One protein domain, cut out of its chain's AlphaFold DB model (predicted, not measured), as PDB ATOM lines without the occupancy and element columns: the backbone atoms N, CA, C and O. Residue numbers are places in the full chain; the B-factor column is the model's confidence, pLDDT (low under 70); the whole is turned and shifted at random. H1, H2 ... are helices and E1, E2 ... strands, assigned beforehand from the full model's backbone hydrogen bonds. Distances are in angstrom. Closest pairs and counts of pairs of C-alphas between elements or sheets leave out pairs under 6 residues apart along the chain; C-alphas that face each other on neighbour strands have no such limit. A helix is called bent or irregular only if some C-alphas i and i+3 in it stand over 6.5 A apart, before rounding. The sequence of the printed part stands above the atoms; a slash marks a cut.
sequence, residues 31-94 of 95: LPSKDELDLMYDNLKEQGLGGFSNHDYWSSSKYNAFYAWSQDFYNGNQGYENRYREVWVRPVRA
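This is residues 31 to 94 of the 95 residues of the protein "DUF1566 domain-containing protein" of Spirochaetales bacterium (UniProt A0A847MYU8). A small, strongly twisted sheet of three strands, E1, E2 and E3, has one helix, H1, over one of its faces, running along the strands, and after E3 the printed part closes with a tail without named elements, residues 83 to 94, that first folds back from the end of E3 and then turns away toward Ala 94. H1 packs on the sheet with its residues 34 to 41. The printed part has 64 residues, with one named helix and three named strands in the order H1, E1, E2, E3; the sheet's order is E1, E2, E3, antiparallel throughout. The class is mixed, helices and strands, though under half of the residues are in named elements. The whole is compact, with a radius of gyration of the C-alphas of 11.0 A and spans of 34 by 25 by 16 A.

E1, residues 56 to 62, runs 15.4 A from C-alpha 56 at (242.901, 310.330, 281.327) to C-alpha 62. E2, residues 67 to 72, measures 15.5 A. E3, residues 78 to 82, measures 13.6 A and ends with C-alpha 82 at (253.690, 312.292, 276.073). H1, residues 34 to 45, begins with C-alpha 34 at (240.575, 320.202, 275.277) and measures 14.8 A. It is neither bent nor irregular, but only just: C-alphas 42 and 45 are 6.2 A apart.

The three strands form a meander, each strand the antiparallel neighbour of the one before, with E1 and E3 as edge strands and E2 as the inner one. E1 and E2 are a hairpin with an angle of 142 degrees between their directions; N 57 and O 71, at 2.8 A, and N 69 and O 61, at 3.0 A, are within hydrogen-bond range. E2 and E3 are a hairpin at 136 degrees, with N 70 and O 79 at 2.8 A and N 81 and O 68 at 2.9 A. H1 is on the sheet at a height over the sheet of 9.4 A, in two layers, a helix on one face of a sheet. It lies over E1 and E2 and runs along the strands, at 9 degrees to E2 on the local plane. The closest C-alphas of H1 and E1 are those of Lys 34 and Ser 59, 5.4 A apart; those of H1 and E2 are Lys 34 and Trp 69, 6.6 A apart. In H1 every O i to N i+4 pair is within hydrogen-bond range.

The two C-alphas farthest apart are those of Gln 47 and Ala 65, 34.6 A. The printed part, residues 31 to 94, has no cut. The links E1 to E2 and E2 to E3 are tight, and H1 to E1 is short. The C-alphas of residues 83 to 94 lie 8 to 17 A from the mean of the C-alphas. The mean pLDDT of the printed part is 93.5, and no printed residue is under 70.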
ATOM      1  N   LEU A  31     238.392 313.529 267.238       92.81
ATOM      2  CA  LEU A  31     238.907 313.562 268.603       92.81
ATOM      3  C   LEU A  31     238.588 314.934 269.232       92.81
ATOM      4  O   LEU A  31     238.956 315.950 268.632       92.81
ATOM      5  N   PRO A  32     237.948 314.989 270.414       93.88
ATOM      6  CA  PRO A  32     237.537 316.246 271.026       93.88
ATOM      7  C   PRO A  32     238.738 317.142 271.334       93.88
ATOM      8  O   PRO A  32     239.822 316.686 271.708       93.88
ATOM      9  N   SER A  33     238.546 318.444 271.182       95.12
ATOM     10  CA  SER A  33     239.456 319.470 271.686       95.12
ATOM     11  C   SER A  33     239.481 319.478 273.218       95.12
ATOM     12  O   SER A  33     238.647 318.850 273.872       95.12
ATOM     13  N   LYS A  34     240.462 320.165 273.814       95.56
ATOM     14  CA  LYS A  34     240.575 320.202 275.277       95.56
ATOM     15  C   LYS A  34     239.342 320.866 275.894       95.56
ATOM     16  O   LYS A  34     238.881 320.445 276.941       95.56
ATOM     17  N   ASP A  35     238.783 321.869 275.223       96.38
ATOM     18  CA  ASP A  35     237.626 322.606 275.727       96.38
ATOM     19  C   ASP A  35     236.349 321.760 275.604       96.38
ATOM     20  O   ASP A  35     235.490 321.793 276.478       96.38
ATOM     21  N   GLU A  36     236.240 320.925 274.565       95.81
ATOM     22  CA  GLU A  36     235.145 319.955 274.451       95.81
ATOM     23  C   GLU A  36     235.234 318.853 275.512       95.81
ATOM     24  O   GLU A  36     234.202 318.474 276.062       95.81
ATOM     25  N   LEU A  37     236.436 318.357 275.837       95.75
ATOM     26  CA  LEU A  37     236.608 317.419 276.956       95.75
ATOM     27  C   LEU A  37     236.176 318.041 278.285       95.75
ATOM     28  O   LEU A  37     235.532 317.356 279.077       95.75
ATOM     29  N   ASP A  38     236.463 319.327 278.483       96.81
ATOM     30  CA  ASP A  38     236.092 320.048 279.698       96.81
ATOM     31  C   ASP A  38     234.573 320.145 279.837       96.81
ATOM     32  O   ASP A  38     233.989 319.750 280.844       96.81
ATOM     33  N   LEU A  39     233.899 320.519 278.746       96.06
ATOM     34  CA  LEU A  39     232.441 320.528 278.692       96.06
ATOM     35  C   LEU A  39     231.841 319.135 278.908       96.06
ATOM     36  O   LEU A  39     230.803 319.015 279.560       96.06
ATOM     37  N   MET A  40     232.460 318.078 278.378       95.12
ATOM     38  CA  MET A  40     232.022 316.701 278.622       95.12
ATOM     39  C   MET A  40     232.206 316.301 280.088       95.12
ATOM     40  O   MET A  40     231.355 315.589 280.625       95.12
ATOM     41  N   TYR A  41     233.277 316.746 280.742       96.06
ATOM     42  CA  TYR A  41     233.486 316.508 282.162       96.06
ATOM     43  C   TYR A  41     232.388 317.196 282.992       96.06
ATOM     44  O   TYR A  41     231.598 316.520 283.657       96.06
ATOM     45  N   ASP A  42     232.245 318.511 282.840       96.69
ATOM     46  CA  ASP A  42     231.324 319.333 283.632       96.69
ATOM     47  C   ASP A  42     229.849 318.969 283.418       96.69
ATOM     48  O   ASP A  42     229.057 318.908 284.361       96.69
ATOM     49  N   ASN A  43     229.451 318.724 282.168       96.12
ATOM     50  CA  ASN A  43     228.038 318.528 281.832       96.12
ATOM     51  C   ASN A  43     227.615 317.058 281.839       96.12
ATOM     52  O   ASN A  43     226.426 316.775 281.989       96.12
ATOM     53  N   LEU A  44     228.549 316.116 281.650       94.81
ATOM     54  CA  LEU A  44     228.220 314.692 281.554       94.81
ATOM     55  C   LEU A  44     228.851 313.875 282.680       94.81
ATOM     56  O   LEU A  44     228.115 313.190 283.388       94.81
ATOM     57  N   LYS A  45     230.177 313.935 282.868       94.50
ATOM     58  CA  LYS A  45     230.865 313.112 283.880       94.50
ATOM     59  C   LYS A  45     230.375 313.429 285.290       94.50
ATOM     60  O   LYS A  45     229.996 312.500 286.002       94.50
ATOM     61  N   GLU A  46     230.336 314.708 285.654       94.62
ATOM     62  CA  GLU A  46     229.865 315.184 286.965       94.62
ATOM     63  C   GLU A  46     228.395 314.817 287.222       94.62
ATOM     64  O   GLU A  46     227.990 314.554 288.351       94.62
ATOM     65  N   GLN A  47     227.595 314.698 286.160       95.06
ATOM     66  CA  GLN A  47     226.193 314.274 286.237       95.06
ATOM     67  C   GLN A  47     226.016 312.743 286.219       95.06
ATOM     68  O   GLN A  47     224.891 312.247 286.200       95.06
ATOM     69  N   GLY A  48     227.107 311.968 286.181       94.00
ATOM     70  CA  GLY A  48     227.063 310.507 286.065       94.00
ATOM     71  C   GLY A  48     226.555 310.000 284.708       94.00
ATOM     72  O   GLY A  48     226.174 308.836 284.580       94.00
ATOM     73  N   LEU A  49     226.545 310.856 283.684       94.06
ATOM     74  CA  LEU A  49     226.082 310.554 282.332       94.06
ATOM     75  C   LEU A  49     227.246 310.165 281.412       94.06
ATOM     76  O   LEU A  49     228.414 310.428 281.678       94.06
ATOM     77  N   GLY A  50     226.931 309.503 280.298       88.69
ATOM     78  CA  GLY A  50     227.896 309.178 279.245       88.69
ATOM     79  C   GLY A  50     228.832 307.995 279.530       88.69
ATOM     80  O   GLY A  50     229.520 307.559 278.614       88.69
ATOM     81  N   GLY A  51     228.860 307.411 280.730       92.69
ATOM     82  CA  GLY A  51     229.634 306.183 280.987       92.69
ATOM     83  C   GLY A  51     231.149 306.371 280.846       92.69
ATOM     84  O   GLY A  51     231.827 305.569 280.212       92.69
ATOM     85  N   PHE A  52     231.671 307.479 281.368       93.50
ATOM     86  CA  PHE A  52     233.104 307.768 281.381       93.50
ATOM     87  C   PHE A  52     233.821 307.022 282.509       93.50
ATOM     88  O   PHE A  52     233.382 307.058 283.666       93.50
ATOM     89  N   SER A  53     234.965 306.429 282.181       93.75
ATOM     90  CA  SER A  53     235.904 305.861 283.147       93.75
ATOM     91  C   SER A  53     236.640 306.970 283.906       93.75
ATOM     92  O   SER A  53     236.761 308.091 283.420       93.75
ATOM     93  N   ASN A  54     237.159 306.657 285.092       94.88
ATOM     94  CA  ASN A  54     237.979 307.578 285.887       94.88
ATOM     95  C   ASN A  54     239.448 307.509 285.428       94.88
ATOM     96  O   ASN A  54     240.306 307.018 286.160       94.88
ATOM     97  N   HIS A  55     239.706 307.905 284.183       94.56
ATOM     98  CA  HIS A  55     241.031 307.877 283.563       94.56
ATOM     99  C   HIS A  55     241.266 309.129 282.719       94.56
ATOM    100  O   HIS A  55     240.331 309.870 282.418       94.56
ATOM    101  N   ASP A  56     242.514 309.315 282.300       95.00
ATOM    102  CA  ASP A  56     242.901 310.330 281.327       95.00
ATOM    103  C   ASP A  56     242.263 310.047 279.956       95.00
ATOM    104  O   ASP A  56     242.272 308.906 279.479       95.00
ATOM    105  N   TYR A  57     241.759 311.094 279.304       95.94
ATOM    106  CA  TYR A  57     241.255 311.071 277.931       95.94
ATOM    107  C   TYR A  57     242.058 312.013 277.034       95.94
ATOM    108  O   TYR A  57     242.323 313.159 277.398       95.94
ATOM    109  N   TRP A  58     242.430 311.533 275.848       96.62
ATOM    110  CA  TRP A  58     243.186 312.297 274.859       96.62
ATOM    111  C   TRP A  58     242.358 313.402 274.208       96.62
ATOM    112  O   TRP A  58     241.216 313.185 273.802       96.62
ATOM    113  N   SER A  59     243.002 314.552 274.009       94.56
ATOM    114  CA  SER A  59     242.498 315.654 273.200       94.56
ATOM    115  C   SER A  59     243.200 315.753 271.839       94.56
ATOM    116  O   SER A  59     244.370 315.399 271.693       94.56
ATOM    117  N   SER A  60     242.517 316.322 270.842       93.31
ATOM    118  CA  SER A  60     243.126 316.786 269.588       93.31
ATOM    119  C   SER A  60     244.001 318.035 269.752       93.31
ATOM    120  O   SER A  60     244.798 318.353 268.866       93.31
ATOM    121  N   SER A  61     243.911 318.733 270.887       92.56
ATOM    122  CA  SER A  61     244.725 319.911 271.177       92.56
ATOM    123  C   SER A  61     246.193 319.528 271.407       92.56
ATOM    124  O   SER A  61     246.550 318.785 272.322       92.56
ATOM    125  N   LYS A  62     247.084 320.079 270.579       91.25
ATOM    126  CA  LYS A  62     248.534 319.855 270.658       91.25
ATOM    127  C   LYS A  62     249.189 320.836 271.633       91.25
ATOM    128  O   LYS A  62     248.920 322.030 271.562       91.25
ATOM    129  N   TYR A  63     250.110 320.351 272.470       91.94
ATOM    130  CA  TYR A  63     251.012 321.220 273.236       91.94
ATOM    131  C   TYR A  63     252.306 321.482 272.452       91.94
ATOM    132  O   TYR A  63     252.646 322.625 272.164       91.94
ATOM    133  N   ASN A  64     253.007 320.421 272.030       91.56
ATOM    134  CA  ASN A  64     254.189 320.523 271.164       91.56
ATOM    135  C   ASN A  64     254.414 319.227 270.346       91.56
ATOM    136  O   ASN A  64     253.501 318.423 270.181       91.56
ATOM    137  N   ALA A  65     255.600 319.034 269.753       90.81
ATOM    138  CA  ALA A  65     255.905 317.862 268.917       90.81
ATOM    139  C   ALA A  65     255.858 316.510 269.661       90.81
ATOM    140  O   ALA A  65     255.598 315.482 269.036       90.81
ATOM    141  N   PHE A  66     256.073 316.513 270.976       91.12
ATOM    142  CA  PHE A  66     256.161 315.316 271.818       91.12
ATOM    143  C   PHE A  66     255.007 315.183 272.811       91.12
ATOM    144  O   PHE A  66     254.794 314.089 273.327       91.12
ATOM    145  N   TYR A  67     254.246 316.257 273.042       92.56
ATOM    146  CA  TYR A  67     253.185 316.306 274.047       92.56
ATOM    147  C   TYR A  67     251.840 316.764 273.460       92.56
ATOM    148  O   TYR A  67     251.786 317.696 272.648       92.56
ATOM    149  N   ALA A  68     250.757 316.121 273.891       94.12
ATOM    150  CA  ALA A  68     249.371 316.485 273.587       94.12
ATOM    151  C   ALA A  68     248.593 316.713 274.883       94.12
ATOM    152  O   ALA A  68     249.016 316.253 275.940       94.12
ATOM    153  N   TRP A  69     247.488 317.448 274.804       96.88
ATOM    154  CA  TRP A  69     246.626 317.674 275.958       96.88
ATOM    155  C   TRP A  69     245.766 316.445 276.256       96.88
ATOM    156  O   TRP A  69     245.293 315.765 275.344       96.88
ATOM    157  N   SER A  70     245.539 316.197 277.535       96.25
ATOM    158  CA  SER A  70     244.608 315.206 278.060       96.25
ATOM    159  C   SER A  70     243.842 315.785 279.248       96.25
ATOM    160  O   SER A  70     244.262 316.780 279.846       96.25
ATOM    161  N   GLN A  71     242.718 315.162 279.585       97.38
ATOM    162  CA  GLN A  71     241.934 315.508 280.768       97.38
ATOM    163  C   GLN A  71     241.661 314.266 281.608       97.38
ATOM    164  O   GLN A  71     241.226 313.247 281.070       97.38
ATOM    165  N   ASP A  72     241.915 314.363 282.909       96.25
ATOM    166  CA  ASP A  72     241.643 313.318 283.890       96.25
ATOM    167  C   ASP A  72     240.161 313.347 284.276       96.25
ATOM    168  O   ASP A  72     239.682 314.288 284.906       96.25
ATOM    169  N   PHE A  73     239.413 312.300 283.929       96.25
ATOM    170  CA  PHE A  73     237.992 312.198 284.267       96.25
ATOM    171  C   PHE A  73     237.743 311.676 285.694       96.25
ATOM    172  O   PHE A  73     236.592 311.455 286.068       96.25
ATOM    173  N   TYR A  74     238.783 311.473 286.507       95.69
ATOM    174  CA  TYR A  74     238.647 311.263 287.950       95.69
ATOM    175  C   TYR A  74     238.419 312.572 288.720       95.69
ATOM    176  O   TYR A  74     237.705 312.557 289.721       95.69
ATOM    177  N   ASN A  75     239.030 313.678 288.283       95.38
ATOM    178  CA  ASN A  75     239.036 314.951 289.023       95.38
ATOM    179  C   ASN A  75     238.883 316.214 288.149       95.38
ATOM    180  O   ASN A  75     238.905 317.318 288.686       95.38
ATOM    181  N   GLY A  76     238.778 316.069 286.828       95.31
ATOM    182  CA  GLY A  76     238.586 317.161 285.873       95.31
ATOM    183  C   GLY A  76     239.867 317.867 285.434       95.31
ATOM    184  O   GLY A  76     239.804 318.754 284.587       95.31
ATOM    185  N   ASN A  77     241.039 317.496 285.955       97.06
ATOM    186  CA  ASN A  77     242.274 318.225 285.682       97.06
ATOM    187  C   ASN A  77     242.741 318.063 284.232       97.06
ATOM    188  O   ASN A  77     242.823 316.953 283.704       97.06
ATOM    189  N   GLN A  78     243.143 319.175 283.614       96.50
ATOM    190  CA  GLN A  78     243.778 319.179 282.298       96.50
ATOM    191  C   GLN A  78     245.302 319.208 282.422       96.50
ATOM    192  O   GLN A  78     245.873 320.016 283.157       96.50
ATOM    193  N   GLY A  79     245.968 318.352 281.654       95.12
ATOM    194  CA  GLY A  79     247.420 318.242 281.609       95.12
ATOM    195  C   GLY A  79     247.917 317.964 280.198       95.12
ATOM    196  O   GLY A  79     247.133 317.764 279.272       95.12
ATOM    197  N   TYR A  80     249.234 317.966 280.019       93.69
ATOM    198  CA  TYR A  80     249.847 317.512 278.779       93.69
ATOM    199  C   TYR A  80     250.698 316.281 279.044       93.69
ATOM    200  O   TYR A  80     251.487 316.223 279.984       93.69
ATOM    201  N   GLU A  81     250.550 315.304 278.169       93.12
ATOM    202  CA  GLU A  81     251.141 313.988 278.309       93.12
ATOM    203  C   GLU A  81     251.929 313.645 277.053       93.12
ATOM    204  O   GLU A  81     251.698 314.187 275.965       93.12
ATOM    205  N   ASN A  82     252.908 312.756 277.206       91.31
ATOM    206  CA  ASN A  82     253.690 312.292 276.073       91.31
ATOM    207  C   ASN A  82     252.767 311.573 275.075       91.31
ATOM    208  O   ASN A  82     252.048 310.650 275.449       91.31
ATOM    209  N   ARG A  83     252.810 311.961 273.795       86.56
ATOM    210  CA  ARG A  83     251.901 311.437 272.753       86.56
ATOM    211  C   ARG A  83     252.059 309.941 272.468       86.56
ATOM    212  O   ARG A  83     251.237 309.382 271.754       86.56
ATOM    213  N   TYR A  84     253.122 309.316 272.972       87.50
ATOM    214  CA  TYR A  84     253.362 307.876 272.877       87.50
ATOM    215  C   TYR A  84     252.770 307.091 274.060       87.50
ATOM    216  O   TYR A  84     252.890 305.871 274.095       87.50
ATOM    217  N   ARG A  85     252.154 307.766 275.043       89.75
ATOM    218  CA  ARG A  85     251.493 307.125 276.185       89.75
ATOM    219  C   ARG A  85     250.129 306.567 275.773       89.75
ATOM    220  O   ARG A  85     249.363 307.214 275.058       89.75
ATOM    221  N   GLU A  86     249.814 305.378 276.272       90.69
ATOM    222  CA  GLU A  86     248.490 304.773 276.132       90.69
ATOM    223  C   GLU A  86     247.501 305.486 277.064       90.69
ATOM    224  O   GLU A  86     247.624 305.431 278.288       90.69
ATOM    225  N   VAL A  87     246.542 306.196 276.470       92.06
ATOM    226  CA  VAL A  87     245.501 306.969 277.163       92.06
ATOM    227  C   VAL A  87     244.172 306.749 276.435       92.06
ATOM    228  O   VAL A  87     244.157 306.390 275.253       92.06
ATOM    229  N   TRP A  88     243.050 306.923 277.134       92.62
ATOM    230  CA  TRP A  88     241.730 306.642 276.580       92.62
ATOM    231  C   TRP A  88     241.351 307.643 275.491       92.62
ATOM    232  O   TRP A  88     241.719 308.814 275.524       92.62
ATOM    233  N   VAL A  89     240.571 307.180 274.518       91.88
ATOM    234  CA  VAL A  89     240.077 308.001 273.411       91.88
ATOM    235  C   VAL A  89     238.559 307.962 273.416       91.88
ATOM    236  O   VAL A  89     237.958 306.896 273.545       91.88
ATOM    237  N   ARG A  90     237.934 309.130 273.255       90.75
ATOM    238  CA  ARG A  90     236.484 309.239 273.123       90.75
ATOM    239  C   ARG A  90     236.111 310.108 271.926       90.75
ATOM    240  O   ARG A  90     236.098 311.326 272.061       90.75
ATOM    241  N   PRO A  91     235.820 309.500 270.766       89.81
ATOM    242  CA  PRO A  91     235.403 310.243 269.587       89.81
ATOM    243  C   PRO A  91     234.092 310.994 269.842       89.81
ATOM    244  O   PRO A  91     233.188 310.477 270.505       89.81
ATOM    245  N   VAL A  92     233.986 312.197 269.288       89.69
ATOM    246  CA  VAL A  92     232.782 313.036 269.295       89.69
ATOM    247  C   VAL A  92     232.325 313.292 267.863       89.69
ATOM    248  O   VAL A  92     233.104 313.136 266.925       89.69
ATOM    249  N   ARG A  93     231.052 313.652 267.689       88.06
ATOM    250  CA  ARG A  93     230.456 313.960 266.386       88.06
ATOM    251  C   ARG A  93     229.710 315.285 266.474       88.06
ATOM    252  O   ARG A  93     228.900 315.456 267.385       88.06
ATOM    253  N   ALA A  94     229.954 316.185 265.527       77.25
ATOM    254  CA  ALA A  94     229.196 317.428 265.400       77.25
ATOM    255  C   ALA A  94     227.785 317.144 264.847       77.25
ATOM    256  O   ALA A  94     227.593 316.178 264.105       77.25
TER     257      ALA A  94